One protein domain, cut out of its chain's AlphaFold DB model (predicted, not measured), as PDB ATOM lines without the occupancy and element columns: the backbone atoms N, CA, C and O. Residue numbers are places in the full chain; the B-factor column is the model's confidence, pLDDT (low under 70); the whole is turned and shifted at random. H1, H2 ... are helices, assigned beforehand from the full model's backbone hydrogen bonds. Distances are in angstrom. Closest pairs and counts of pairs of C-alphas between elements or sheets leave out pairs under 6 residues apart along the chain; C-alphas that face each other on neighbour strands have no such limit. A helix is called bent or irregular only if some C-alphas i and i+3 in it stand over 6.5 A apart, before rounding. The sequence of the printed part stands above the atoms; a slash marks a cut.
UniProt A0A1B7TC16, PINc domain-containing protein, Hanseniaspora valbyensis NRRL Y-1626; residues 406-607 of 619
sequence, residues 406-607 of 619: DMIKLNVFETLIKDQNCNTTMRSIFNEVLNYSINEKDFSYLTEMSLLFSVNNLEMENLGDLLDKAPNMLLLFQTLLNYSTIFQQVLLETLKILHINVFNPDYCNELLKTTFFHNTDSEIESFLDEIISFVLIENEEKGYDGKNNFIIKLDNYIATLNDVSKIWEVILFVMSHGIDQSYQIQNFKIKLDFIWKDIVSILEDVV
ATOM      1  N   ASP A 406     162.695 146.597 149.648       74.75
ATOM      2  CA  ASP A 406     163.222 146.620 148.287       74.75
ATOM      3  C   ASP A 406     162.083 146.711 147.268       74.75
ATOM      4  O   ASP A 406     162.175 147.470 146.301       74.75
ATOM      5  N   MET A 407     160.952 146.058 147.544       74.75
ATOM      6  CA  MET A 407     159.748 146.193 146.736       74.75
ATOM      7  C   MET A 407     159.161 147.614 146.777       74.75
ATOM      8  O   MET A 407     158.706 148.106 145.745       74.75
ATOM      9  N   ILE A 408     159.192 148.301 147.923       77.94
ATOM     10  CA  ILE A 408     158.800 149.716 148.031       77.94
ATOM     11  C   ILE A 408     159.698 150.568 147.144       77.94
ATOM     12  O   ILE A 408     159.189 151.306 146.306       77.94
ATOM     13  N   LYS A 409     161.024 150.437 147.265       79.69
ATOM     14  CA  LYS A 409     161.976 151.215 146.451       79.69
ATOM     15  C   LYS A 409     161.723 151.015 144.956       79.69
ATOM     16  O   LYS A 409     161.643 151.998 144.221       79.69
ATOM     17  N   LEU A 410     161.551 149.761 144.530       76.94
ATOM     18  CA  LEU A 410     161.294 149.408 143.134       76.94
ATOM     19  C   LEU A 410     159.951 149.952 142.642       76.94
ATOM     20  O   LEU A 410     159.930 150.632 141.619       76.94
ATOM     21  N   ASN A 411     158.849 149.730 143.368       78.12
ATOM     22  CA  ASN A 411     157.537 150.198 142.913       78.12
ATOM     23  C   ASN A 411     157.395 151.728 143.011       78.12
ATOM     24  O   ASN A 411     156.693 152.308 142.187       78.12
ATOM     25  N   VAL A 412     158.046 152.408 143.969       83.44
ATOM     26  CA  VAL A 412     158.096 153.884 143.985       83.44
ATOM     27  C   VAL A 412     158.809 154.368 142.728       83.44
ATOM     28  O   VAL A 412     158.277 155.214 142.014       83.44
ATOM     29  N   PHE A 413     159.990 153.821 142.426       83.19
ATOM     30  CA  PHE A 413     160.749 154.201 141.235       83.19
ATOM     31  C   PHE A 413     159.965 153.929 139.943       83.19
ATOM     32  O   PHE A 413     159.846 154.814 139.096       83.19
ATOM     33  N   GLU A 414     159.349 152.752 139.831       79.12
ATOM     34  CA  GLU A 414     158.459 152.386 138.730       79.12
ATOM     35  C   GLU A 414     157.291 153.372 138.593       79.12
ATOM     36  O   GLU A 414     157.029 153.862 137.494       79.12
ATOM     37  N   THR A 415     156.624 153.711 139.700       82.88
ATOM     38  CA  THR A 415     155.483 154.639 139.707       82.88
ATOM     39  C   THR A 415     155.906 156.037 139.266       82.88
ATOM     40  O   THR A 415     155.231 156.638 138.436       82.88
ATOM     41  N   LEU A 416     157.048 156.538 139.746       85.00
ATOM     42  CA  LEU A 416     157.588 157.838 139.333       85.00
ATOM     43  C   LEU A 416     157.946 157.882 137.840       85.00
ATOM     44  O   LEU A 416     157.893 158.953 137.239       85.00
ATOM     45  N   ILE A 417     158.323 156.748 137.242       80.94
ATOM     46  CA  ILE A 417     158.622 156.658 135.809       80.94
ATOM     47  C   ILE A 417     157.338 156.539 134.983       80.94
ATOM     48  O   ILE A 417     157.182 157.294 134.020       80.94
ATOM     49  N   LYS A 418     156.445 155.602 135.338       78.38
ATOM     50  CA  LYS A 418     155.232 155.261 134.576       78.38
ATOM     51  C   LYS A 418     154.136 156.318 134.691       78.38
ATOM     52  O   LYS A 418     153.383 156.512 133.738       78.38
ATOM     53  N   ASP A 419     154.018 156.988 135.836       82.94
ATOM     54  CA  ASP A 419     153.045 158.061 136.006       82.94
ATOM     55  C   ASP A 419     153.564 159.365 135.391       82.94
ATOM     56  O   ASP A 419     154.539 159.959 135.853       82.94
ATOM     57  N   GLN A 420     152.887 159.835 134.343       83.12
ATOM     58  CA  GLN A 420     153.313 161.013 133.590       83.12
ATOM     59  C   GLN A 420     153.373 162.283 134.453       83.12
ATOM     60  O   GLN A 420     154.259 163.119 134.248       83.12
ATOM     61  N   ASN A 421     152.465 162.440 135.421       85.69
ATOM     62  CA  ASN A 421     152.432 163.621 136.281       85.69
ATOM     63  C   ASN A 421     153.588 163.582 137.280       85.69
ATOM     64  O   ASN A 421     154.341 164.550 137.369       85.69
ATOM     65  N   CYS A 422     153.795 162.446 137.949       85.75
ATOM     66  CA  CYS A 422     154.920 162.245 138.859       85.75
ATOM     67  C   CYS A 422     156.262 162.433 138.143       85.75
ATOM     68  O   CYS A 422     157.140 163.131 138.655       85.75
ATOM     69  N   ASN A 423     156.405 161.879 136.935       85.62
ATOM     70  CA  ASN A 423     157.603 162.032 136.114       85.62
ATOM     71  C   ASN A 423     157.864 163.509 135.775       85.62
ATOM     72  O   ASN A 423     158.981 164.011 135.927       85.62
ATOM     73  N   THR A 424     156.816 164.238 135.383       85.56
ATOM     74  CA  THR A 424     156.903 165.674 135.079       85.56
ATOM     75  C   THR A 424     157.316 166.483 136.310       85.56
ATOM     76  O   THR A 424     158.212 167.326 136.213       85.56
ATOM     77  N   THR A 425     156.739 166.188 137.478       87.62
ATOM     78  CA  THR A 425     157.117 166.803 138.759       87.62
ATOM     79  C   THR A 425     158.579 166.522 139.101       87.62
ATOM     80  O   THR A 425     159.325 167.455 139.396       87.62
ATOM     81  N   MET A 426     159.028 165.268 138.978       87.88
ATOM     82  CA  MET A 426     160.426 164.886 139.213       87.88
ATOM     83  C   MET A 426     161.393 165.619 138.283       87.88
ATOM     84  O   MET A 426     162.434 166.096 138.729       87.88
ATOM     85  N   ARG A 427     161.054 165.781 137.002       84.81
ATOM     86  CA  ARG A 427     161.873 166.572 136.069       84.81
ATOM     87  C   ARG A 427     161.930 168.043 136.440       84.81
ATOM     88  O   ARG A 427     162.993 168.647 136.331       84.81
ATOM     89  N   SER A 428     160.810 168.614 136.877       87.00
ATOM     90  CA  SER A 428     160.771 169.991 137.372       87.00
ATOM     91  C   SER A 428     161.705 170.165 138.573       87.00
ATOM     92  O   SER A 428     162.533 171.073 138.578       87.00
ATOM     93  N   ILE A 429     161.656 169.220 139.517       87.94
ATOM     94  CA  ILE A 429     162.556 169.155 140.674       87.94
ATOM     95  C   ILE A 429     164.024 169.074 140.226       87.94
ATOM     96  O   ILE A 429     164.840 169.872 140.675       87.94
ATOM     97  N   PHE A 430     164.382 168.168 139.310       86.31
ATOM     98  CA  PHE A 430     165.767 168.070 138.831       86.31
ATOM     99  C   PHE A 430     166.238 169.338 138.119       86.31
ATOM    100  O   PHE A 430     167.356 169.786 138.361       86.31
ATOM    101  N   ASN A 431     165.395 169.948 137.282       84.81
ATOM    102  CA  ASN A 431     165.722 171.209 136.617       84.81
ATOM    103  C   ASN A 431     165.935 172.343 137.626       84.81
ATOM    104  O   ASN A 431     166.827 173.167 137.440       84.81
ATOM    105  N   GLU A 432     165.137 172.394 138.693       86.88
ATOM    106  CA  GLU A 432     165.319 173.342 139.791       86.88
ATOM    107  C   GLU A 432     166.681 173.131 140.467       86.88
ATOM    108  O   GLU A 432     167.476 174.063 140.579       86.88
ATOM    109  N   VAL A 433     166.971 171.888 140.853       84.88
ATOM    110  CA  VAL A 433     168.171 171.489 141.595       84.88
ATOM    111  C   VAL A 433     169.443 171.721 140.774       84.88
ATOM    112  O   VAL A 433     170.386 172.323 141.275       84.88
ATOM    113  N   LEU A 434     169.467 171.350 139.491       81.31
ATOM    114  CA  LEU A 434     170.631 171.544 138.610       81.31
ATOM    115  C   LEU A 434     171.010 173.022 138.399       81.31
ATOM    116  O   LEU A 434     172.133 173.305 137.982       81.31
ATOM    117  N   ASN A 435     170.115 173.964 138.713       80.94
ATOM    118  CA  ASN A 435     170.406 175.398 138.676       80.94
ATOM    119  C   ASN A 435     171.059 175.931 139.969       80.94
ATOM    120  O   ASN A 435     171.491 177.087 139.997       80.94
ATOM    121  N   TYR A 436     171.149 175.127 141.035       80.06
ATOM    122  CA  TYR A 436     171.796 175.504 142.294       80.06
ATOM    123  C   TYR A 436     173.280 175.119 142.342       80.06
ATOM    124  O   TYR A 436     173.756 174.200 141.680       80.06
ATOM    125  N   SER A 437     174.032 175.828 143.189       74.31
ATOM    126  CA  SER A 437     175.426 175.507 143.507       74.31
ATOM    127  C   SER A 437     175.485 174.309 144.462       74.31
ATOM    128  O   SER A 437     175.457 174.476 145.681       74.31
ATOM    129  N   ILE A 438     175.524 173.103 143.903       79.19
ATOM    130  CA  ILE A 438     175.537 171.840 144.652       79.19
ATOM    131  C   ILE A 438     176.977 171.332 144.788       79.19
ATOM    132  O   ILE A 438     177.838 171.632 143.960       79.19
ATOM    133  N   ASN A 439     177.249 170.575 145.852       81.69
ATOM    134  CA  ASN A 439     178.513 169.862 146.010       81.69
ATOM    135  C   ASN A 439     178.770 168.938 144.803       81.69
ATOM    136  O   ASN A 439     177.861 168.276 144.315       81.69
ATOM    137  N   GLU A 440     180.016 168.852 144.343       78.12
ATOM    138  CA  GLU A 440     180.401 168.132 143.120       78.12
ATOM    139  C   GLU A 440     179.987 166.648 143.141       78.12
ATOM    140  O   GLU A 440     179.542 166.107 142.127       78.12
ATOM    141  N   LYS A 441     180.053 166.004 144.316       78.50
ATOM    142  CA  LYS A 441     179.608 164.611 144.501       78.50
ATOM    143  C   LYS A 441     178.099 164.449 144.306       78.50
ATOM    144  O   LYS A 441     177.675 163.584 143.540       78.50
ATOM    145  N   ASP A 442     177.307 165.297 144.956       76.94
ATOM    146  CA  ASP A 442     175.844 165.249 144.873       76.94
ATOM    147  C   ASP A 442     175.372 165.663 143.474       76.94
ATOM    148  O   ASP A 442     174.441 165.075 142.931       76.94
ATOM    149  N   PHE A 443     176.070 166.608 142.836       79.31
ATOM    150  CA  PHE A 443     175.806 167.027 141.462       79.31
ATOM    151  C   PHE A 443     176.010 165.885 140.457       79.31
ATOM    152  O   PHE A 443     175.151 165.667 139.601       79.31
ATOM    153  N   SER A 444     177.107 165.122 140.567       80.00
ATOM    154  CA  SER A 444     177.347 163.960 139.699       80.00
ATOM    155  C   SER A 444     176.257 162.899 139.864       80.00
ATOM    156  O   SER A 444     175.743 162.398 138.865       80.00
ATOM    157  N   TYR A 445     175.876 162.592 141.110       81.19
ATOM    158  CA  TYR A 445     174.808 161.636 141.409       81.19
ATOM    159  C   TYR A 445     173.460 162.101 140.843       81.19
ATOM    160  O   TYR A 445     172.811 161.375 140.095       81.19
ATOM    161  N   LEU A 446     173.061 163.345 141.123       79.56
ATOM    162  CA  LEU A 446     171.806 163.917 140.632       79.56
ATOM    163  C   LEU A 446     171.756 164.008 139.105       79.56
ATOM    164  O   LEU A 446     170.694 163.790 138.527       79.56
ATOM    165  N   THR A 447     172.882 164.290 138.446       78.88
ATOM    166  CA  THR A 447     172.953 164.327 136.979       78.88
ATOM    167  C   THR A 447     172.693 162.943 136.390       78.88
ATOM    168  O   THR A 447     171.842 162.810 135.512       78.88
ATOM    169  N   GLU A 448     173.355 161.904 136.909       79.19
ATOM    170  CA  GLU A 448     173.131 160.518 136.483       79.19
ATOM    171  C   GLU A 448     171.672 160.097 136.703       79.19
ATOM    172  O   GLU A 448     171.046 159.529 135.809       79.19
ATOM    173  N   MET A 449     171.091 160.449 137.855       79.00
ATOM    174  CA  MET A 449     169.694 160.132 138.158       79.00
ATOM    175  C   MET A 449     168.714 160.909 137.275       79.00
ATOM    176  O   MET A 449     167.745 160.333 136.784       79.00
ATOM    177  N   SER A 450     168.971 162.193 137.008       76.69
ATOM    178  CA  SER A 450     168.124 163.011 136.131       76.69
ATOM    179  C   SER A 450     168.035 162.428 134.720       76.69
ATOM    180  O   SER A 450     166.965 162.459 134.108       76.69
ATOM    181  N   LEU A 451     169.125 161.815 134.234       74.88
ATOM    182  CA  LEU A 451     169.142 161.144 132.942       74.88
ATOM    183  C   LEU A 451     168.129 159.997 132.912       74.88
ATOM    184  O   LEU A 451     167.368 159.923 131.950       74.88
ATOM    185  N   LEU A 452     168.033 159.194 133.978       73.81
ATOM    186  CA  LEU A 452     167.073 158.083 134.077       73.81
ATOM    187  C   LEU A 452     165.614 158.561 133.962       73.81
ATOM    188  O   LEU A 452     164.818 157.931 133.272       73.81
ATOM    189  N   PHE A 453     165.271 159.702 134.568       72.25
ATOM    190  CA  PHE A 453     163.921 160.280 134.479       72.25
ATOM    191  C   PHE A 453     163.676 161.067 133.181       72.25
ATOM    192  O   PHE A 453     162.526 161.270 132.785       72.25
ATOM    193  N   SER A 454     164.731 161.525 132.502       66.69
ATOM    194  CA  SER A 454     164.648 162.314 131.263       66.69
ATOM    195  C   SER A 454     164.410 161.484 129.998       66.69
ATOM    196  O   SER A 454     164.002 162.049 128.979       66.69
ATOM    197  N   VAL A 455     164.606 160.159 130.054       60.25
ATOM    198  CA  VAL A 455     164.287 159.251 128.943       60.25
ATOM    199  C   VAL A 455     162.764 159.179 128.784       60.25
ATOM    200  O   VAL A 455     162.080 158.347 129.372       60.25
ATOM    201  N   ASN A 456     162.204 160.115 128.020       49.53
ATOM    202  CA  ASN A 456     160.836 160.025 127.523       49.53
ATOM    203  C   ASN A 456     160.695 158.774 126.657       49.53
ATOM    204  O   ASN A 456     161.548 158.536 125.805       49.53
ATOM    205  N   ASN A 457     159.589 158.046 126.816       48.31
ATOM    206  CA  ASN A 457     159.262 156.858 126.024       48.31
ATOM    207  C   ASN A 457     160.254 155.706 126.208       48.31
ATOM    208  O   ASN A 457     160.775 155.164 125.234       48.31
ATOM    209  N   LEU A 458     160.499 155.298 127.454       53.97
ATOM    210  CA  LEU A 458     160.978 153.939 127.665       53.97
ATOM    211  C   LEU A 458     159.896 152.984 127.157       53.97
ATOM    212  O   LEU A 458     158.843 152.842 127.776       53.97
ATOM    213  N   GLU A 459     160.145 152.370 126.000       53.12
ATOM    214  CA  GLU A 459     159.443 151.150 125.613       53.12
ATOM    215  C   GLU A 459     159.537 150.178 126.796       53.12
ATOM    216  O   GLU A 459     160.605 150.054 127.406       53.12
ATOM    217  N   MET A 460     158.415 149.542 127.156       52.97
ATOM    218  CA  MET A 460     158.302 148.677 128.344       52.97
ATOM    219  C   MET A 460     159.438 147.645 128.434       52.97
ATOM    220  O   MET A 460     159.855 147.294 129.534       52.97
ATOM    221  N   GLU A 461     159.988 147.230 127.288       50.22
ATOM    222  CA  GLU A 461     161.092 146.271 127.173       50.22
ATOM    223  C   GLU A 461     162.393 146.738 127.857       50.22
ATOM    224  O   GLU A 461     163.160 145.912 128.344       50.22
ATOM    225  N   ASN A 462     162.626 148.051 127.972       55.66
ATOM    226  CA  ASN A 462     163.853 148.618 128.548       55.66
ATOM    227  C   ASN A 462     163.716 149.020 130.027       55.66
ATOM    228  O   ASN A 462     164.705 149.388 130.663       55.66
ATOM    229  N   LEU A 463     162.507 148.962 130.599       59.84
ATOM    230  CA  LEU A 463     162.261 149.377 131.984       59.84
ATOM    231  C   LEU A 463     162.958 148.454 132.997       59.84
ATOM    232  O   LEU A 463     163.440 148.926 134.027       59.84
ATOM    233  N   GLY A 464     163.068 147.160 132.681       58.09
ATOM    234  CA  GLY A 464     163.761 146.178 133.517       58.09
ATOM    235  C   GLY A 464     165.233 146.527 133.761       58.09
ATOM    236  O   GLY A 464     165.690 146.523 134.900       58.09
ATOM    237  N   ASP A 465     165.951 146.938 132.712       63.06
ATOM    238  CA  ASP A 465     167.370 147.312 132.807       63.06
ATOM    239  C   ASP A 465     167.596 148.627 133.588       63.06
ATOM    240  O   ASP A 465     168.696 148.877 134.092       63.06
ATOM    241  N   LEU A 466     166.568 149.479 133.705       62.47
ATOM    242  CA  LEU A 466     166.582 150.673 134.557       62.47
ATOM    243  C   LEU A 466     166.243 150.362 136.014       62.47
ATOM    244  O   LEU A 466     166.856 150.948 136.907       62.47
ATOM    245  N   LEU A 467     165.309 149.442 136.264       62.56
ATOM    246  CA  LEU A 467     164.991 148.955 137.610       62.56
ATOM    247  C   LEU A 467     166.197 148.242 138.243       62.56
ATOM    248  O   LEU A 467     166.450 148.414 139.433       62.56
ATOM    249  N   ASP A 468     167.016 147.557 137.437       61.12
ATOM    250  CA  ASP A 468     168.302 146.980 137.862       61.12
ATOM    251  C   ASP A 468     169.319 148.036 138.341       61.12
ATOM    252  O   ASP A 468     170.276 147.711 139.049       61.12
ATOM    253  N   LYS A 469     169.122 149.302 137.958       67.12
ATOM    254  CA  LYS A 469     169.924 150.464 138.367       67.12
ATOM    255  C   LYS A 469     169.159 151.389 139.314       67.12
ATOM    256  O   LYS A 469     169.518 152.564 139.412       67.12
ATOM    257  N   ALA A 470     168.101 150.894 139.968       66.31
ATOM    258  CA  ALA A 470     167.265 151.707 140.840       66.31
ATOM    259  C   ALA A 470     168.138 152.525 141.818       66.31
ATOM    260  O   ALA A 470     169.031 151.962 142.464       66.31
ATOM    261  N   PRO A 471     167.913 153.848 141.919       74.38
ATOM    262  CA  PRO A 471     168.712 154.711 142.774       74.38
ATOM    263  C   PRO A 471     168.644 154.272 144.233       74.38
ATOM    264  O   PRO A 471     167.670 153.656 144.676       74.38
ATOM    265  N   ASN A 472     169.594 154.743 145.042       82.25
ATOM    266  CA  ASN A 472     169.326 154.847 146.470       82.25
ATOM    267  C   ASN A 472     168.248 155.930 146.669       82.25
ATOM    268  O   ASN A 472     168.551 157.123 146.742       82.25
ATOM    269  N   MET A 473     166.984 155.499 146.692       83.31
ATOM    270  CA  MET A 473     165.813 156.377 146.728       83.31
ATOM    271  C   MET A 473     165.776 157.252 147.984       83.31
ATOM    272  O   MET A 473     165.396 158.418 147.899       83.31
ATOM    273  N   LEU A 474     166.251 156.733 149.121       84.44
ATOM    274  CA  LEU A 474     166.376 157.505 150.355       84.44
ATOM    275  C   LEU A 474     167.402 158.632 150.200       84.44
ATOM    276  O   LEU A 474     167.084 159.789 150.470       84.44
ATOM    277  N   LEU A 475     168.606 158.310 149.712       84.38
ATOM    278  CA  LEU A 475     169.649 159.311 149.471       84.38
ATOM    279  C   LEU A 475     169.187 160.355 148.450       84.38
ATOM    280  O   LEU A 475     169.406 161.551 148.646       84.38
ATOM    281  N   LEU A 476     168.521 159.915 147.377       85.12
ATOM    282  CA  LEU A 476     167.941 160.811 146.382       85.12
ATOM    283  C   LEU A 476     166.972 161.784 147.055       85.12
ATOM    284  O   LEU A 476     167.145 162.990 146.925       85.12
ATOM    285  N   PHE A 477     166.001 161.291 147.820       87.44
ATOM    286  CA  PHE A 477     164.964 162.137 148.414       87.44
ATOM    287  C   PHE A 477     165.505 163.060 149.510       87.44
ATOM    288  O   PHE A 477     165.081 164.209 149.588       87.44
ATOM    289  N   GLN A 478     166.489 162.620 150.297       86.25
ATOM    290  CA  GLN A 478     167.206 163.491 151.235       86.25
ATOM    291  C   GLN A 478     167.961 164.609 150.505       86.25
ATOM    292  O   GLN A 478     167.922 165.769 150.918       86.25
ATOM    293  N   THR A 479     168.607 164.279 149.386       83.19
ATOM    294  CA  THR A 479     169.299 165.268 148.550       83.19
ATOM    295  C   THR A 479     168.297 166.263 147.958       83.19
ATOM    296  O   THR A 479     168.498 167.473 148.048       83.19
ATOM    297  N   LEU A 480     167.174 165.781 147.421       86.56
ATOM    298  CA  LEU A 480     166.114 166.634 146.880       86.56
ATOM    299  C   LEU A 480     165.481 167.523 147.959       86.56
ATOM    300  O   LEU A 480     165.239 168.696 147.696       86.56
ATOM    301  N   LEU A 481     165.280 167.020 149.181       87.50
ATOM    302  CA  LEU A 481     164.767 167.809 150.306       87.50
ATOM    303  C   LEU A 481     165.681 168.991 150.647       87.50
ATOM    304  O   LEU A 481     165.189 170.062 150.997       87.50
ATOM    305  N   ASN A 482     166.997 168.829 150.513       85.31
ATOM    306  CA  ASN A 482     167.952 169.894 150.809       85.31
ATOM    307  C   ASN A 482     168.021 170.969 149.712       85.31
ATOM    308  O   ASN A 482     168.314 172.126 150.022       85.31
ATOM    309  N   TYR A 483     167.760 170.606 148.452       84.69
ATOM    310  CA  TYR A 483     168.043 171.470 147.298       84.69
ATOM    311  C   TYR A 483     166.822 171.895 146.469       84.69
ATOM    312  O   TYR A 483     166.948 172.830 145.681       84.69
ATOM    313  N   SER A 484     165.655 171.263 146.627       87.56
ATOM    314  CA  SER A 484     164.439 171.585 145.866       87.56
ATOM    315  C   SER A 484     163.344 172.170 146.750       87.56
ATOM    316  O   SER A 484     162.826 171.515 147.658       87.56
ATOM    317  N   THR A 485     162.922 173.390 146.425       86.81
ATOM    318  CA  THR A 485     161.756 174.024 147.045       86.81
ATOM    319  C   THR A 485     160.456 173.341 146.624       86.81
ATOM    320  O   THR A 485     159.547 173.222 147.444       86.81
ATOM    321  N   ILE A 486     160.381 172.821 145.391       86.88
ATOM    322  CA  ILE A 486     159.222 172.060 144.906       86.88
ATOM    323  C   ILE A 486     159.040 170.789 145.744       86.88
ATOM    324  O   ILE A 486     157.944 170.520 146.234       86.88
ATOM    325  N   PHE A 487     160.111 170.028 145.976       88.25
ATOM    326  CA  PHE A 487     160.028 168.805 146.778       88.25
ATOM    327  C   PHE A 487     159.709 169.091 148.258       88.25
ATOM    328  O   PHE A 487     158.919 168.376 148.874       88.25
ATOM    329  N   GLN A 488     160.240 170.182 148.821       88.44
ATOM    330  CA  GLN A 488     159.861 170.644 150.164       88.44
ATOM    331  C   GLN A 488     158.362 170.969 150.269       88.44
ATOM    332  O   GLN A 488     157.732 170.630 151.270       88.44
ATOM    333  N   GLN A 489     157.779 171.600 149.242       87.69
ATOM    334  CA  GLN A 489     156.342 171.888 149.194       87.69
ATOM    335  C   GLN A 489     155.508 170.606 149.117       87.69
ATOM    336  O   GLN A 489     154.532 170.488 149.853       87.69
ATOM    337  N   VAL A 490     155.922 169.622 148.310       88.31
ATOM    338  CA  VAL A 490     155.268 168.302 148.248       88.31
ATOM    339  C   VAL A 490     155.198 167.658 149.636       88.31
ATOM    340  O   VAL A 490     154.138 167.191 150.059       88.31
ATOM    341  N   LEU A 491     156.305 167.666 150.381       87.81
ATOM    342  CA  LEU A 491     156.350 167.093 151.728       87.81
ATOM    343  C   LEU A 491     155.529 167.906 152.739       87.81
ATOM    344  O   LEU A 491     154.861 167.322 153.590       87.81
ATOM    345  N   LEU A 492     155.513 169.237 152.627       85.56
ATOM    346  CA  LEU A 492     154.665 170.091 153.461       85.56
ATOM    347  C   LEU A 492     153.174 169.791 153.248       85.56
ATOM    348  O   LEU A 492     152.439 169.639 154.223       85.56
ATOM    349  N   GLU A 493     152.723 169.697 151.997       85.69
ATOM    350  CA  GLU A 493     151.331 169.358 151.679       85.69
ATOM    351  C   GLU A 493     150.984 167.933 152.129       85.69
ATOM    352  O   GLU A 493     149.910 167.703 152.685       85.69
ATOM    353  N   THR A 494     151.927 166.994 152.011       85.44
ATOM    354  CA  THR A 494     151.782 165.635 152.557       85.44
ATOM    355  C   THR A 494     151.518 165.673 154.067       85.44
ATOM    356  O   THR A 494     150.562 165.062 154.542       85.44
ATOM    357  N   LEU A 495     152.316 166.427 154.832       84.44
ATOM    358  CA  LEU A 495     152.138 166.563 156.283       84.44
ATOM    359  C   LEU A 495     150.780 167.176 156.648       84.44
ATOM    360  O   LEU A 495     150.141 166.711 157.592       84.44
ATOM    361  N   LYS A 496     150.307 168.171 155.886       84.50
ATOM    362  CA  LYS A 496     148.973 168.763 156.087       84.50
ATOM    363  C   LYS A 496     147.856 167.744 155.871       84.50
ATOM    364  O   LYS A 496     146.953 167.667 156.702       84.50
ATOM    365  N   ILE A 497     147.932 166.946 154.803       85.06
ATOM    366  CA  ILE A 497     146.950 165.887 154.507       85.06
ATOM    367  C   ILE A 497     146.956 164.815 155.604       85.06
ATOM    368  O   ILE A 497     145.906 164.299 155.978       85.06
ATOM    369  N   LEU A 498     148.124 164.515 156.174       82.69
ATOM    370  CA  LEU A 498     148.261 163.612 157.320       82.69
ATOM    371  C   LEU A 498     147.852 164.254 158.663       82.69
ATOM    372  O   LEU A 498     147.969 163.610 159.702       82.69
ATOM    373  N   HIS A 499     147.355 165.497 158.656       84.19
ATOM    374  CA  HIS A 499     146.969 166.282 159.836       84.19
ATOM    375  C   HIS A 499     148.115 166.548 160.834       84.19
ATOM    376  O   HIS A 499     147.894 166.698 162.039       84.19
ATOM    377  N   ILE A 500     149.350 166.658 160.338       77.88
ATOM    378  CA  ILE A 500     150.544 166.985 161.124       77.88
ATOM    379  C   ILE A 500     150.829 168.489 160.982       77.88
ATOM    380  O   ILE A 500     151.423 168.952 160.012       77.88
ATOM    381  N   ASN A 501     150.402 169.276 161.974       64.75
ATOM    382  CA  ASN A 501     150.350 170.747 161.896       64.75
ATOM    383  C   ASN A 501     151.684 171.487 162.164       64.75
ATOM    384  O   ASN A 501     151.669 172.691 162.424       64.75
ATOM    385  N   VAL A 502     152.840 170.814 162.131       69.25
ATOM    386  CA  VAL A 502     154.145 171.432 162.444       69.25
ATOM    387  C   VAL A 502     155.151 171.171 161.326       69.25
ATOM    388  O   VAL A 502     155.601 170.046 161.138       69.25
ATOM    389  N   PHE A 503     155.557 172.230 160.616       62.47
ATOM    390  CA  PHE A 503     156.644 172.147 159.642       62.47
ATOM    391  C   PHE A 503     157.997 172.389 160.321       62.47
ATOM    392  O   PHE A 503     158.332 173.517 160.685       62.47
ATOM    393  N   ASN A 504     158.778 171.320 160.467       75.00
ATOM    394  CA  ASN A 504     160.209 171.374 160.755       75.00
ATOM    395  C   ASN A 504     160.925 170.551 159.665       75.00
ATOM    396  O   ASN A 504     160.515 169.410 159.438       75.00
ATOM    397  N   PRO A 505     161.974 171.070 159.000       71.19
ATOM    398  CA  PRO A 505     162.839 170.270 158.129       71.19
ATOM    399  C   PRO A 505     163.319 168.963 158.777       71.19
ATOM    400  O   PRO A 505     163.393 167.938 158.101       71.19
ATOM    401  N   ASP A 506     163.548 168.968 160.095       75.44
ATOM    402  CA  ASP A 506     163.891 167.757 160.844       75.44
ATOM    403  C   ASP A 506     162.758 166.719 160.789       75.44
ATOM    404  O   ASP A 506     163.021 165.540 160.580       75.44
ATOM    405  N   TYR A 507     161.490 167.143 160.878       77.31
ATOM    406  CA  TYR A 507     160.338 166.240 160.741       77.31
ATOM    407  C   TYR A 507     160.193 165.689 159.322       77.31
ATOM    408  O   TYR A 507     159.781 164.546 159.167       77.31
ATOM    409  N   CYS A 508     160.545 166.454 158.285       77.00
ATOM    410  CA  CYS A 508     160.535 165.949 156.906       77.00
ATOM    411  C   CYS A 508     161.614 164.879 156.699       77.00
ATOM    412  O   CYS A 508     161.365 163.863 156.053       77.00
ATOM    413  N   ASN A 509     162.795 165.079 157.286       78.81
ATOM    414  CA  ASN A 509     163.850 164.071 157.293       78.81
ATOM    415  C   ASN A 509     163.435 162.812 158.061       78.81
ATOM    416  O   ASN A 509     163.655 161.708 157.570       78.81
ATOM    417  N   GLU A 510     162.815 162.958 159.233       77.69
ATOM    418  CA  GLU A 510     162.293 161.818 159.994       77.69
ATOM    419  C   GLU A 510     161.148 161.107 159.258       77.69
ATOM    420  O   GLU A 510     161.115 159.878 159.235       77.69
ATOM    421  N   LEU A 511     160.270 161.841 158.565       78.69
ATOM    422  CA  LEU A 511     159.240 161.259 157.702       78.69
ATOM    423  C   LEU A 511     159.874 160.405 156.597       78.69
ATOM    424  O   LEU A 511     159.499 159.250 156.443       78.69
ATOM    425  N   LEU A 512     160.870 160.936 155.876       81.50
ATOM    426  CA  LEU A 512     161.579 160.194 154.825       81.50
ATOM    427  C   LEU A 512     162.332 158.975 155.369       81.50
ATOM    428  O   LEU A 512     162.343 157.914 154.750       81.50
ATOM    429  N   LYS A 513     162.967 159.098 156.536       79.31
ATOM    430  CA  LYS A 513     163.603 157.956 157.204       79.31
ATOM    431  C   LYS A 513     162.581 156.879 157.545       79.31
ATOM    432  O   LYS A 513     162.847 155.707 157.293       79.31
ATOM    433  N   THR A 514     161.419 157.277 158.056       75.06
ATOM    434  CA  THR A 514     160.323 156.365 158.401       75.06
ATOM    435  C   THR A 514     159.778 155.670 157.151       75.06
ATOM    436  O   THR A 514     159.632 154.453 157.145       75.06
ATOM    437  N   THR A 515     159.556 156.404 156.055       78.25
ATOM    438  CA  THR A 515     159.005 155.840 154.808       78.25
ATOM    439  C   THR A 515     159.953 154.896 154.072       78.25
ATOM    440  O   THR A 515     159.505 154.092 153.253       78.25
ATOM    441  N   PHE A 516     161.254 154.985 154.352       77.75
ATOM    442  CA  PHE A 516     162.284 154.091 153.823       77.75
ATOM    443  C   PHE A 516     162.889 153.161 154.878       77.75
ATOM    444  O   PHE A 516     163.906 152.525 154.598       77.75
ATOM    445  N   PHE A 517     162.266 153.044 156.054       70.19
ATOM    446  CA  PHE A 517     162.643 152.062 157.076       70.19
ATOM    447  C   PHE A 517     164.092 152.195 157.556       70.19
ATOM    448  O   PHE A 517     164.785 151.211 157.837       70.19
ATOM    449  N   HIS A 518     164.584 153.431 157.650       68.69
ATOM    450  CA  HIS A 518     165.904 153.682 158.205       68.69
ATOM    451  C   HIS A 518     165.930 153.192 159.663       68.69
ATOM    452  O   HIS A 518     165.175 153.685 160.491       68.69
ATOM    453  N   ASN A 519     166.839 152.259 159.974       65.62
ATOM    454  CA  ASN A 519     166.999 151.567 161.268       65.62
ATOM    455  C   ASN A 519     165.983 150.461 161.595       65.62
ATOM    456  O   ASN A 519     166.150 149.801 162.623       65.62
ATOM    457  N   THR A 520     165.002 150.178 160.739       66.50
ATOM    458  CA  THR A 520     163.969 149.173 161.037       66.50
ATOM    459  C   THR A 520     164.569 147.781 161.259       66.50
ATOM    460  O   THR A 520     164.159 147.091 162.185       66.50
ATOM    461  N   ASP A 521     165.625 147.408 160.532       64.31
ATOM    462  CA  ASP A 521     166.386 146.170 160.778       64.31
ATOM    463  C   ASP A 521     166.873 146.044 162.227       64.31
ATOM    464  O   ASP A 521     166.731 144.990 162.847       64.31
ATOM    465  N   SER A 522     167.419 147.129 162.781       70.88
ATOM    466  CA  SER A 522     167.916 147.154 164.160       70.88
ATOM    467  C   SER A 522     166.785 147.149 165.189       70.88
ATOM    468  O   SER A 522     166.925 146.546 166.253       70.88
ATOM    469  N   GLU A 523     165.646 147.766 164.867       69.31
ATOM    470  CA  GLU A 523     164.454 147.754 165.718       69.31
ATOM    471  C   GLU A 523     163.820 146.360 165.768       69.31
ATOM    472  O   GLU A 523     163.471 145.891 166.849       69.31
ATOM    473  N   ILE A 524     163.745 145.663 164.629       66.31
ATOM    474  CA  ILE A 524     163.279 144.273 164.533       66.31
ATOM    475  C   ILE A 524     164.217 143.337 165.296       66.31
ATOM    476  O   ILE A 524     163.748 142.485 166.050       66.31
ATOM    477  N   GLU A 525     165.534 143.481 165.114       68.69
ATOM    478  CA  GLU A 525     166.523 142.679 165.842       68.69
ATOM    479  C   GLU A 525     166.389 142.891 167.348       68.69
ATOM    480  O   GLU A 525     166.234 141.920 168.085       68.69
ATOM    481  N   SER A 526     166.326 144.149 167.797       71.25
ATOM    482  CA  SER A 526     166.105 144.477 169.206       71.25
ATOM    483  C   SER A 526     164.783 143.905 169.724       71.25
ATOM    484  O   SER A 526     164.738 143.352 170.821       71.25
ATOM    485  N   PHE A 527     163.705 144.014 168.948       69.44
ATOM    486  CA  PHE A 527     162.387 143.486 169.295       69.44
ATOM    487  C   PHE A 527     162.404 141.959 169.457       69.44
ATOM    488  O   PHE A 527     161.858 141.417 170.420       69.44
ATOM    489  N   LEU A 528     163.060 141.243 168.546       66.81
ATOM    490  CA  LEU A 528     163.118 139.782 168.570       66.81
ATOM    491  C   LEU A 528     164.099 139.257 169.612       66.81
ATOM    492  O   LEU A 528     163.824 138.227 170.226       66.81
ATOM    493  N   ASP A 529     165.195 139.966 169.865       72.50
ATOM    494  CA  ASP A 529     166.097 139.662 170.972       72.50
ATOM    495  C   ASP A 529     165.400 139.865 172.322       72.50
ATOM    496  O   ASP A 529     165.566 139.039 173.226       72.50
ATOM    497  N   GLU A 530     164.549 140.890 172.450       71.88
ATOM    498  CA  GLU A 530     163.660 141.057 173.605       71.88
ATOM    499  C   GLU A 530     162.683 139.872 173.738       71.88
ATOM    500  O   GLU A 530     162.535 139.338 174.842       71.88
ATOM    501  N   ILE A 531     162.078 139.388 172.641       66.88
ATOM    502  CA  ILE A 531     161.184 138.208 172.653       66.88
ATOM    503  C   ILE A 531     161.920 136.945 173.077       66.88
ATOM    504  O   ILE A 531     161.448 136.205 173.942       66.88
ATOM    505  N   ILE A 532     163.064 136.672 172.455       66.94
ATOM    506  CA  ILE A 532     163.869 135.491 172.752       66.94
ATOM    507  C   ILE A 532     164.295 135.543 174.220       66.94
ATOM    508  O   ILE A 532     164.150 134.552 174.931       66.94
ATOM    509  N   SER A 533     164.731 136.707 174.702       71.44
ATOM    510  CA  SER A 533     165.073 136.912 176.110       71.44
ATOM    511  C   SER A 533     163.874 136.672 177.026       71.44
ATOM    512  O   SER A 533     164.012 135.979 178.032       71.44
ATOM    513  N   PHE A 534     162.686 137.169 176.678       67.19
ATOM    514  CA  PHE A 534     161.461 136.938 177.447       67.19
ATOM    515  C   PHE A 534     161.116 135.444 177.546       67.19
ATOM    516  O   PHE A 534     160.852 134.940 178.640       67.19
ATOM    517  N   VAL A 535     161.181 134.723 176.424       64.38
ATOM    518  CA  VAL A 535     160.893 133.281 176.353       64.38
ATOM    519  C   VAL A 535     161.941 132.444 177.088       64.38
ATOM    520  O   VAL A 535     161.602 131.409 177.661       64.38
ATOM    521  N   LEU A 536     163.198 132.889 177.119       65.25
ATOM    522  CA  LEU A 536     164.263 132.234 177.879       65.25
ATOM    523  C   LEU A 536     164.157 132.486 179.389       65.25
ATOM    524  O   LEU A 536     164.506 131.603 180.173       65.25
ATOM    525  N   ILE A 537     163.702 133.676 179.798       66.00
ATOM    526  CA  ILE A 537     163.740 134.115 181.198       66.00
ATOM    527  C   ILE A 537     162.585 133.549 182.030       66.00
ATOM    528  O   ILE A 537     162.816 133.333 183.213       66.00
ATOM    529  N   GLU A 538     161.390 133.307 181.462       59.25
ATOM    530  CA  GLU A 538     160.196 132.778 182.169       59.25
ATOM    531  C   GLU A 538     160.141 133.146 183.668       59.25
ATOM    532  O   GLU A 538     160.055 132.299 184.554       59.25
ATOM    533  N   ASN A 539     160.221 134.442 183.983       47.06
ATOM    534  CA  ASN A 539     160.000 134.883 185.354       47.06
ATOM    535  C   ASN A 539     158.488 134.941 185.580       47.06
ATOM    536  O   ASN A 539     157.861 135.956 185.272       47.06
ATOM    537  N   GLU A 540     157.927 133.872 186.152       48.44
ATOM    538  CA  GLU A 540     156.549 133.831 186.665       48.44
ATOM    539  C   GLU A 540     156.249 135.035 187.602       48.44
ATOM    540  O   GLU A 540     155.099 135.447 187.724       48.44
ATOM    541  N   GLU A 541     157.276 135.683 188.179       46.53
ATOM    542  CA  GLU A 541     157.151 136.835 189.092       46.53
ATOM    543  C   GLU A 541     157.216 138.235 188.443       46.53
ATOM    544  O   GLU A 541     156.746 139.196 189.048       46.53
ATOM    545  N   LYS A 542     157.716 138.395 187.204       48.19
ATOM    546  CA  LYS A 542     157.594 139.671 186.443       48.19
ATOM    547  C   LYS A 542     156.355 139.674 185.538       48.19
ATOM    548  O   LYS A 542     156.330 140.310 184.480       48.19
ATOM    549  N   GLY A 543     155.354 138.905 185.964       48.19
ATOM    550  CA  GLY A 543     154.103 138.647 185.279       48.19
ATOM    551  C   GLY A 543     153.387 139.924 184.853       48.19
ATOM    552  O   GLY A 543     153.395 140.940 185.540       48.19
ATOM    553  N   TYR A 544     152.744 139.833 183.694       47.97
ATOM    554  CA  TYR A 544     151.868 140.839 183.093       47.97
ATOM    555  C   TYR A 544     152.507 142.135 182.573       47.97
ATOM    556  O   TYR A 544     152.299 142.437 181.399       47.97
ATOM    557  N   ASP A 545     153.312 142.867 183.342       53.53
ATOM    558  CA  ASP A 545     153.765 144.204 182.910       53.53
ATOM    559  C   ASP A 545     154.758 144.149 181.740       53.53
ATOM    560  O   ASP A 545     154.625 144.901 180.774       53.53
ATOM    561  N   GLY A 546     155.704 143.205 181.760       56.91
ATOM    562  CA  GLY A 546     156.633 143.000 180.641       56.91
ATOM    563  C   GLY A 546     155.936 142.506 179.371       56.91
ATOM    564  O   GLY A 546     156.285 142.921 178.270       56.91
ATOM    565  N   LYS A 547     154.900 141.672 179.528       57.88
ATOM    566  CA  LYS A 547     154.101 141.119 178.426       57.88
ATOM    567  C   LYS A 547     153.192 142.174 177.786       57.88
ATOM    568  O   LYS A 547     153.087 142.224 176.567       57.88
ATOM    569  N   ASN A 548     152.567 143.034 178.590       60.84
ATOM    570  CA  ASN A 548     151.739 144.133 178.092       60.84
ATOM    571  C   ASN A 548     152.590 145.201 177.403       60.84
ATOM    572  O   ASN A 548     152.235 145.648 176.319       60.84
ATOM    573  N   ASN A 549     153.736 145.566 177.983       65.56
ATOM    574  CA  ASN A 549     154.646 146.526 177.358       65.56
ATOM    575  C   ASN A 549     155.212 145.982 176.032       65.56
ATOM    576  O   ASN A 549     155.373 146.723 175.069       65.56
ATOM    577  N   PHE A 550     155.446 144.668 175.963       63.59
ATOM    578  CA  PHE A 550     155.810 143.965 174.737       63.59
ATOM    579  C   PHE A 550     154.721 144.052 173.653       63.59
ATOM    580  O   PHE A 550     155.022 144.441 172.526       63.59
ATOM    581  N   ILE A 551     153.465 143.738 173.993       63.81
ATOM    582  CA  ILE A 551     152.333 143.830 173.053       63.81
ATOM    583  C   ILE A 551     152.177 145.272 172.553       63.81
ATOM    584  O   ILE A 551     152.094 145.489 171.353       63.81
ATOM    585  N   ILE A 552     152.264 146.261 173.449       67.81
ATOM    586  CA  ILE A 552     152.174 147.685 173.090       67.81
ATOM    587  C   ILE A 552     153.296 148.102 172.127       67.81
ATOM    588  O   ILE A 552     153.038 148.816 171.161       67.81
ATOM    589  N   LYS A 553     154.545 147.668 172.358       66.81
ATOM    590  CA  LYS A 553     155.658 147.952 171.434       66.81
ATOM    591  C   LYS A 553     155.404 147.364 170.046       66.81
ATOM    592  O   LYS A 553     155.653 148.044 169.056       66.81
ATOM    593  N   LEU A 554     154.907 146.127 169.979       65.19
ATOM    594  CA  LEU A 554     154.580 145.486 168.710       65.19
ATOM    595  C   LEU A 554     153.422 146.195 168.000       65.19
ATOM    596  O   LEU A 554     153.522 146.449 166.806       65.19
ATOM    597  N   ASP A 555     152.360 146.548 168.721       66.00
ATOM    598  CA  ASP A 555     151.213 147.261 168.154       66.00
ATOM    599  C   ASP A 555     151.636 148.623 167.589       66.00
ATOM    600  O   ASP A 555     151.241 148.985 166.483       66.00
ATOM    601  N   ASN A 556     152.505 149.352 168.298       68.44
ATOM    602  CA  ASN A 556     153.068 150.614 167.813       68.44
ATOM    603  C   ASN A 556     153.936 150.419 166.561       68.44
ATOM    604  O   ASN A 556     153.886 151.234 165.639       68.44
ATOM    605  N   TYR A 557     154.723 149.341 166.513       68.50
ATOM    606  CA  TYR A 557     155.524 148.996 165.342       68.50
ATOM    607  C   TYR A 557     154.632 148.660 164.138       68.50
ATOM    608  O   TYR A 557     154.808 149.227 163.062       68.50
ATOM    609  N   ILE A 558     153.613 147.818 164.338       66.56
ATOM    610  CA  ILE A 558     152.595 147.488 163.330       66.56
ATOM    611  C   ILE A 558     151.898 148.763 162.839       66.56
ATOM    612  O   ILE A 558     151.769 148.960 161.634       66.56
ATOM    613  N   ALA A 559     151.498 149.660 163.741       68.88
ATOM    614  CA  ALA A 559     150.883 150.931 163.373       68.88
ATOM    615  C   ALA A 559     151.819 151.788 162.503       68.88
ATOM    616  O   ALA A 559     151.411 152.245 161.438       68.88
ATOM    617  N   THR A 560     153.088 151.919 162.904       69.06
ATOM    618  CA  THR A 560     154.097 152.696 162.165       69.06
ATOM    619  C   THR A 560     154.298 152.154 160.750       69.06
ATOM    620  O   THR A 560     154.302 152.920 159.791       69.06
ATOM    621  N   LEU A 561     154.425 150.833 160.593       67.25
ATOM    622  CA  LEU A 561     154.604 150.210 159.280       67.25
ATOM    623  C   LEU A 561     153.349 150.330 158.397       67.25
ATOM    624  O   LEU A 561     153.471 150.577 157.196       67.25
ATOM    625  N   ASN A 562     152.153 150.205 158.982       69.00
ATOM    626  CA  ASN A 562     150.885 150.406 158.277       69.00
ATOM    627  C   ASN A 562     150.757 151.840 157.738       69.00
ATOM    628  O   ASN A 562     150.266 152.062 156.629       69.00
ATOM    629  N   ASP A 563     151.251 152.816 158.501       76.12
ATOM    630  CA  ASP A 563     151.258 154.211 158.083       76.12
ATOM    631  C   ASP A 563     152.204 154.458 156.899       76.12
ATOM    632  O   ASP A 563     151.911 155.326 156.083       76.12
ATOM    633  N   VAL A 564     153.280 153.680 156.714       78.00
ATOM    634  CA  VAL A 564     154.220 153.895 155.595       78.00
ATOM    635  C   VAL A 564     153.556 153.734 154.225       78.00
ATOM    636  O   VAL A 564     153.788 154.570 153.348       78.00
ATOM    637  N   SER A 565     152.707 152.717 154.037       76.94
ATOM    638  CA  SER A 565     151.955 152.531 152.780       76.94
ATOM    639  C   SER A 565     151.103 153.767 152.467       76.94
ATOM    640  O   SER A 565     151.170 154.340 151.376       76.94
ATOM    641  N   LYS A 566     150.384 154.256 153.484       80.44
ATOM    642  CA  LYS A 566     149.538 155.449 153.400       80.44
ATOM    643  C   LYS A 566     150.342 156.730 153.167       80.44
ATOM    644  O   LYS A 566     149.924 157.578 152.385       80.44
ATOM    645  N   ILE A 567     151.491 156.891 153.821       84.50
ATOM    646  CA  ILE A 567     152.358 158.057 153.623       84.50
ATOM    647  C   ILE A 567     152.846 158.093 152.171       84.50
ATOM    648  O   ILE A 567     152.770 159.145 151.540       84.50
ATOM    649  N   TRP A 568     153.288 156.962 151.616       86.69
ATOM    650  CA  TRP A 568     153.698 156.895 150.212       86.69
ATOM    651  C   TRP A 568     152.560 157.181 149.238       86.69
ATOM    652  O   TRP A 568     152.767 157.927 148.282       86.69
ATOM    653  N   GLU A 569     151.366 156.640 149.488       85.00
ATOM    654  CA  GLU A 569     150.166 156.964 148.711       85.00
ATOM    655  C   GLU A 569     149.934 158.480 148.666       85.00
ATOM    656  O   GLU A 569     149.760 159.041 147.585       85.00
ATOM    657  N   VAL A 570     150.000 159.158 149.819       87.06
ATOM    658  CA  VAL A 570     149.805 160.613 149.902       87.06
ATOM    659  C   VAL A 570     150.933 161.375 149.203       87.06
ATOM    660  O   VAL A 570     150.644 162.308 148.457       87.06
ATOM    661  N   ILE A 571     152.200 160.981 149.381       88.69
ATOM    662  CA  ILE A 571     153.336 161.623 148.692       88.69
ATOM    663  C   ILE A 571     153.145 161.539 147.175       88.69
ATOM    664  O   ILE A 571     153.224 162.556 146.487       88.69
ATOM    665  N   LEU A 572     152.858 160.343 146.651       88.00
ATOM    666  CA  LEU A 572     152.658 160.130 145.217       88.00
ATOM    667  C   LEU A 572     151.423 160.883 144.702       88.00
ATOM    668  O   LEU A 572     151.471 161.467 143.622       88.00
ATOM    669  N   PHE A 573     150.347 160.933 145.490       87.56
ATOM    670  CA  PHE A 573     149.151 161.723 145.189       87.56
ATOM    671  C   PHE A 573     149.443 163.228 145.098       87.56
ATOM    672  O   PHE A 573     148.990 163.903 144.174       87.56
ATOM    673  N   VAL A 574     150.233 163.777 146.023       86.94
ATOM    674  CA  VAL A 574     150.629 165.193 145.977       86.94
ATOM    675  C   VAL A 574     151.549 165.451 144.782       86.94
ATOM    676  O   VAL A 574     151.361 166.432 144.062       86.94
ATOM    677  N   MET A 575     152.503 164.554 144.508       86.50
ATOM    678  CA  MET A 575     153.393 164.657 143.343       86.50
ATOM    679  C   MET A 575     152.646 164.577 142.008       86.50
ATOM    680  O   MET A 575     153.076 165.200 141.034       86.50
ATOM    681  N   SER A 576     151.521 163.864 141.953       84.69
ATOM    682  CA  SER A 576     150.634 163.823 140.789       84.69
ATOM    683  C   SER A 576     149.668 165.016 140.717       84.69
ATOM    684  O   SER A 576     148.754 165.012 139.894       84.69
ATOM    685  N   HIS A 577     149.888 166.056 141.535       82.94
ATOM    686  CA  HIS A 577     149.060 167.264 141.639       82.94
ATOM    687  C   HIS A 577     147.608 166.977 142.056       82.94
ATOM    688  O   HIS A 577     146.668 167.622 141.590       82.94
ATOM    689  N   GLY A 578     147.411 165.989 142.931       68.69
ATOM    690  CA  GLY A 578     146.097 165.630 143.458       68.69
ATOM    691  C   GLY A 578     145.182 164.941 142.442       68.69
ATOM    692  O   GLY A 578     143.959 164.913 142.611       68.69
ATOM    693  N   ILE A 579     145.747 164.397 141.359       71.06
ATOM    694  CA  ILE A 579     144.993 163.636 140.362       71.06
ATOM    695  C   ILE A 579     144.801 162.215 140.904       71.06
ATOM    696  O   ILE A 579     145.603 161.310 140.685       71.06
ATOM    697  N   ASP A 580     143.689 162.040 141.617       57.38
ATOM    698  CA  ASP A 580     143.268 160.862 142.401       57.38
ATOM    699  C   ASP A 580     142.994 159.569 141.587       57.38
ATOM    700  O   ASP A 580     142.295 158.661 142.034       57.38
ATOM    701  N   GLN A 581     143.485 159.481 140.347       56.47
ATOM    702  CA  GLN A 581     143.133 158.429 139.381       56.47
ATOM    703  C   GLN A 581     144.332 157.811 138.657       56.47
ATOM    704  O   GLN A 581     144.149 157.100 137.667       56.47
ATOM    705  N   SER A 582     145.562 158.040 139.125       69.62
ATOM    706  CA  SER A 582     146.676 157.268 138.585       69.62
ATOM    707  C   SER A 582     146.535 155.808 139.001       69.62
ATOM    708  O   SER A 582     146.747 155.438 140.157       69.62
ATOM    709  N   TYR A 583     146.196 154.973 138.025       72.81
ATOM    710  CA  TYR A 583     146.189 153.521 138.146       72.81
ATOM    711  C   TYR A 583     147.502 152.983 138.744       72.81
ATOM    712  O   TYR A 583     147.479 152.032 139.518       72.81
ATOM    713  N   GLN A 584     148.634 153.639 138.461       77.62
ATOM    714  CA  GLN A 584     149.942 153.258 138.998       77.62
ATOM    715  C   GLN A 584     150.026 153.467 140.514       77.62
ATOM    716  O   GLN A 584     150.487 152.579 141.224       77.62
ATOM    717  N   ILE A 585     149.510 154.590 141.028       77.56
ATOM    718  CA  ILE A 585     149.489 154.881 142.472       77.56
ATOM    719  C   ILE A 585     148.562 153.902 143.209       77.56
ATOM    720  O   ILE A 585     148.908 153.388 144.272       77.56
ATOM    721  N   GLN A 586     147.402 153.589 142.625       75.31
ATOM    722  CA  GLN A 586     146.477 152.608 143.204       75.31
ATOM    723  C   GLN A 586     147.085 151.198 143.220       75.31
ATOM    724  O   GLN A 586     147.011 150.504 144.232       75.31
ATOM    725  N   ASN A 587     147.743 150.794 142.132       75.06
ATOM    726  CA  ASN A 587     148.459 149.524 142.051       75.06
ATOM    727  C   ASN A 587     149.602 149.430 143.060       75.06
ATOM    728  O   ASN A 587     149.750 148.400 143.714       75.06
ATOM    729  N   PHE A 588     150.388 150.501 143.198       80.25
ATOM    730  CA  PHE A 588     151.447 150.615 144.193       80.25
ATOM    731  C   PHE A 588     150.901 150.323 145.595       80.25
ATOM    732  O   PHE A 588     151.397 149.425 146.276       80.25
ATOM    733  N   LYS A 589     149.820 151.008 145.987       78.12
ATOM    734  CA  LYS A 589     149.181 150.806 147.289       78.12
ATOM    735  C   LYS A 589     148.683 149.375 147.474       78.12
ATOM    736  O   LYS A 589     148.978 148.758 148.491       78.12
ATOM    737  N   ILE A 590     147.971 148.824 146.486       75.62
ATOM    738  CA  ILE A 590     147.450 147.450 146.552       75.62
ATOM    739  C   ILE A 590     148.592 146.454 146.769       75.62
ATOM    740  O   ILE A 590     148.473 145.581 147.627       75.62
ATOM    741  N   LYS A 591     149.708 146.593 146.038       76.12
ATOM    742  CA  LYS A 591     150.894 145.742 146.210       76.12
ATOM    743  C   LYS A 591     151.435 145.835 147.646       76.12
ATOM    744  O   LYS A 591     151.720 144.799 148.246       76.12
ATOM    745  N   LEU A 592     151.530 147.041 148.217       75.94
ATOM    746  CA  LEU A 592     152.020 147.246 149.586       75.94
ATOM    747  C   LEU A 592     151.093 146.686 150.660       75.94
ATOM    748  O   LEU A 592     151.559 145.921 151.503       75.94
ATOM    749  N   ASP A 593     149.809 147.035 150.615       74.88
ATOM    750  CA  ASP A 593     148.816 146.613 151.608       74.88
ATOM    751  C   ASP A 593     148.688 145.084 151.634       74.88
ATOM    752  O   ASP A 593     148.518 144.467 152.690       74.88
ATOM    753  N   PHE A 594     148.823 144.454 150.465       73.19
ATOM    754  CA  PHE A 594     148.755 143.008 150.330       73.19
ATOM    755  C   PHE A 594     149.911 142.290 151.039       73.19
ATOM    756  O   PHE A 594     149.672 141.347 151.790       73.19
ATOM    757  N   ILE A 595     151.150 142.755 150.864       71.56
ATOM    758  CA  ILE A 595     152.327 142.172 151.537       71.56
ATOM    759  C   ILE A 595     152.341 142.529 153.020       71.56
ATOM    760  O   ILE A 595     152.714 141.709 153.860       71.56
ATOM    761  N   TRP A 596     151.885 143.735 153.353       75.56
ATOM    762  CA  TRP A 596     151.754 144.176 154.730       75.56
ATOM    763  C   TRP A 596     150.857 143.238 155.544       75.56
ATOM    764  O   TRP A 596     151.224 142.822 156.644       75.56
ATOM    765  N   LYS A 597     149.735 142.797 154.966       75.44
ATOM    766  CA  LYS A 597     148.851 141.798 155.583       75.44
ATOM    767  C   LYS A 597     149.585 140.499 155.942       75.44
ATOM    768  O   LYS A 597     149.328 139.923 157.001       75.44
ATOM    769  N   ASP A 598     150.514 140.050 155.101       72.38
ATOM    770  CA  ASP A 598     151.305 138.847 155.371       72.38
ATOM    771  C   ASP A 598     152.348 139.072 156.479       72.38
ATOM    772  O   ASP A 598     152.499 138.196 157.337       72.38
ATOM    773  N   ILE A 599     152.998 140.248 156.522       73.50
ATOM    774  CA  ILE A 599     153.902 140.652 157.621       73.50
ATOM    775  C   ILE A 599     153.161 140.623 158.955       73.50
ATOM    776  O   ILE A 599     153.614 139.967 159.896       73.50
ATOM    777  N   VAL A 600     152.014 141.305 159.027       74.06
ATOM    778  CA  VAL A 600     151.182 141.371 160.238       74.06
ATOM    779  C   VAL A 600     150.808 139.969 160.691       74.06
ATOM    780  O   VAL A 600     150.991 139.622 161.854       74.06
ATOM    781  N   SER A 601     150.386 139.117 159.761       74.75
ATOM    782  CA  SER A 601     150.013 137.754 160.108       74.75
ATOM    783  C   SER A 601     151.207 136.916 160.607       74.75
ATOM    784  O   SER A 601     151.039 136.054 161.467       74.75
ATOM    785  N   ILE A 602     152.442 137.134 160.126       73.19
ATOM    786  CA  ILE A 602     153.654 136.498 160.700       73.19
ATOM    787  C   ILE A 602     153.941 137.030 162.112       73.19
ATOM    788  O   ILE A 602     154.267 136.249 163.007       73.19
ATOM    789  N   LEU A 603     153.791 138.336 162.338       72.62
ATOM    790  CA  LEU A 603     153.948 138.943 163.663       72.62
ATOM    791  C   LEU A 603     152.926 138.385 164.666       72.62
ATOM    792  O   LEU A 603     153.288 138.054 165.796       72.62
ATOM    793  N   GLU A 604     151.676 138.180 164.248       74.31
ATOM    794  CA  GLU A 604     150.643 137.516 165.055       74.31
ATOM    795  C   GLU A 604     151.029 136.078 165.441       74.31
ATOM    796  O   GLU A 604     150.739 135.622 166.555       74.31
ATOM    797  N   ASP A 605     151.715 135.351 164.556       74.62
ATOM    798  CA  ASP A 605     152.226 134.015 164.859       74.62
ATOM    799  C   ASP A 605     153.396 134.047 165.845       74.62
ATOM    800  O   ASP A 605     153.447 133.198 166.738       74.62
ATOM    801  N   VAL A 606     154.284 135.045 165.759       72.44
ATOM    802  CA  VAL A 606     155.341 135.280 166.760       72.44
ATOM    803  C   VAL A 606     154.722 135.530 168.136       72.44
ATOM    804  O   VAL A 606     155.117 134.899 169.120       72.44
ATOM    805  N   VAL A 607     153.698 136.385 168.208       70.88
ATOM    806  CA  VAL A 607     152.947 136.653 169.447       70.88
ATOM    807  C   VAL A 607     152.267 135.391 169.956       70.88
ATOM    808  O   VAL A 607     152.310 135.091 171.150       70.88
TER     809      VAL A 607
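Overview. This is residues 406 to 607 of the 619 residues of the protein "PINc domain-containing protein" of Hanseniaspora valbyensis NRRL Y-1626 (UniProt A0A1B7TC16). A head of short helices, H1 to H7, sits at one end of the model, and the three long helices H8, H9 and H10 run lengthwise from it. H9 and H10 form a long helical hairpin whose inner ends are bound into the head, while H8 runs beside H9 as an arm, with the tip at residues 535 to 545 sticking out. The printed part has 202 residues with ten named helices, H1 to H10 in chain order, and no named strand; its class is all helix. It is only just compact, close to loose, with a radius of gyration of the C-alphas of 19.8 A, and elongated, with spans of 64 by 37 by 32 A.

Arrangement. The longest helix, H9, residues 545 to 575, touches H10, residues 583 to 607, in a hairpin: a shallow tilt of 7 degrees, opposite ways, the closest C-alphas being those of Ser 565 and Leu 592 at 6.2 A. With residues 567 to 575 alone, H9 touches H6, residues 485 to 497, at a steep tilt of 53 degrees; the closest C-alphas, of Thr 494 and Ile 571, are 5.8 A apart. With residues 564 to 568 alone, H9 touches H7, residues 505 to 515, about perpendicular at 77 degrees, and the closest C-alphas, of Thr 515 and Val 564, are 5.2 A apart. With residues 572 to 575 alone, H9 touches residues 421 to 425 of H2, residues 420 to 434, about perpendicular at 89 degrees, the closest C-alphas being those of Cys 422 and Met 575 at 5.3 A. H8, residues 520 to 537, touches no helix but is near H9. H10 touches H1, residues 406 to 418, with residues 584 to 592 alone, at a shallow tilt of 9 degrees, opposite ways; the closest C-alphas are those of Thr 415 and Gln 584, 5.8 A apart. H2 and H3, residues 440 to 454, form a hairpin at a shallow tilt of 26 degrees, the closest C-alphas being those of Phe 430 and Ser 450 at 6.2 A. H5, residues 473 to 483, touches H7 at a shallow tilt of 14 degrees, opposite ways, with the C-alphas of Gln 478 and Asn 509 closest at 6.9 A. H4, residues 460 to 467, only just touches H1, with 3 pairs of C-alphas within 8 A; the closest are those of Leu 410 and Leu 467, 6.7 A apart. The helix packing is part aligned, part crossed. Every O i to N i+4 pair is within hydrogen-bond range in H1, H2, H5, H6, H7 and H8; the counts are 10 of 11 in H3, 25 of 27 in H9, 20 of 21 in H10 and 1 of 4 in H4, where 4 of 5 O i to N i+3 pairs are within range.

Along the chain. H9 measures 44.5 A from first to last C-alpha, H10 36.2 A, H8 25.2 A, H2 20.9 A and H3 20.6 A. H1 and H6 have 13 residues each, H5 and H7 11 each, and H4 8. H4 is irregular, but only just: C-alphas 461 and 464 are 6.9 A apart. H1 begins at C-alpha 406, (163.222, 146.620, 148.287), H9 begins at C-alpha 545, (153.765, 144.204, 182.910), and H10 ends at C-alpha 607, (152.947, 136.653, 169.447).

Size, cuts and confidence. The two C-alphas farthest apart, those of Asn 457 and Glu 541, are 66.2 A apart. Residues 535 to 545 stand free, of which 535 to 537 belong to H8; the body without them spans 55 by 38 by 32 A. The printed part has no cut, and no link is long. Mean pLDDT of the printed part is 74.4, and 64 residues are under 70, among them residues 454 to 470 and 534 to 562.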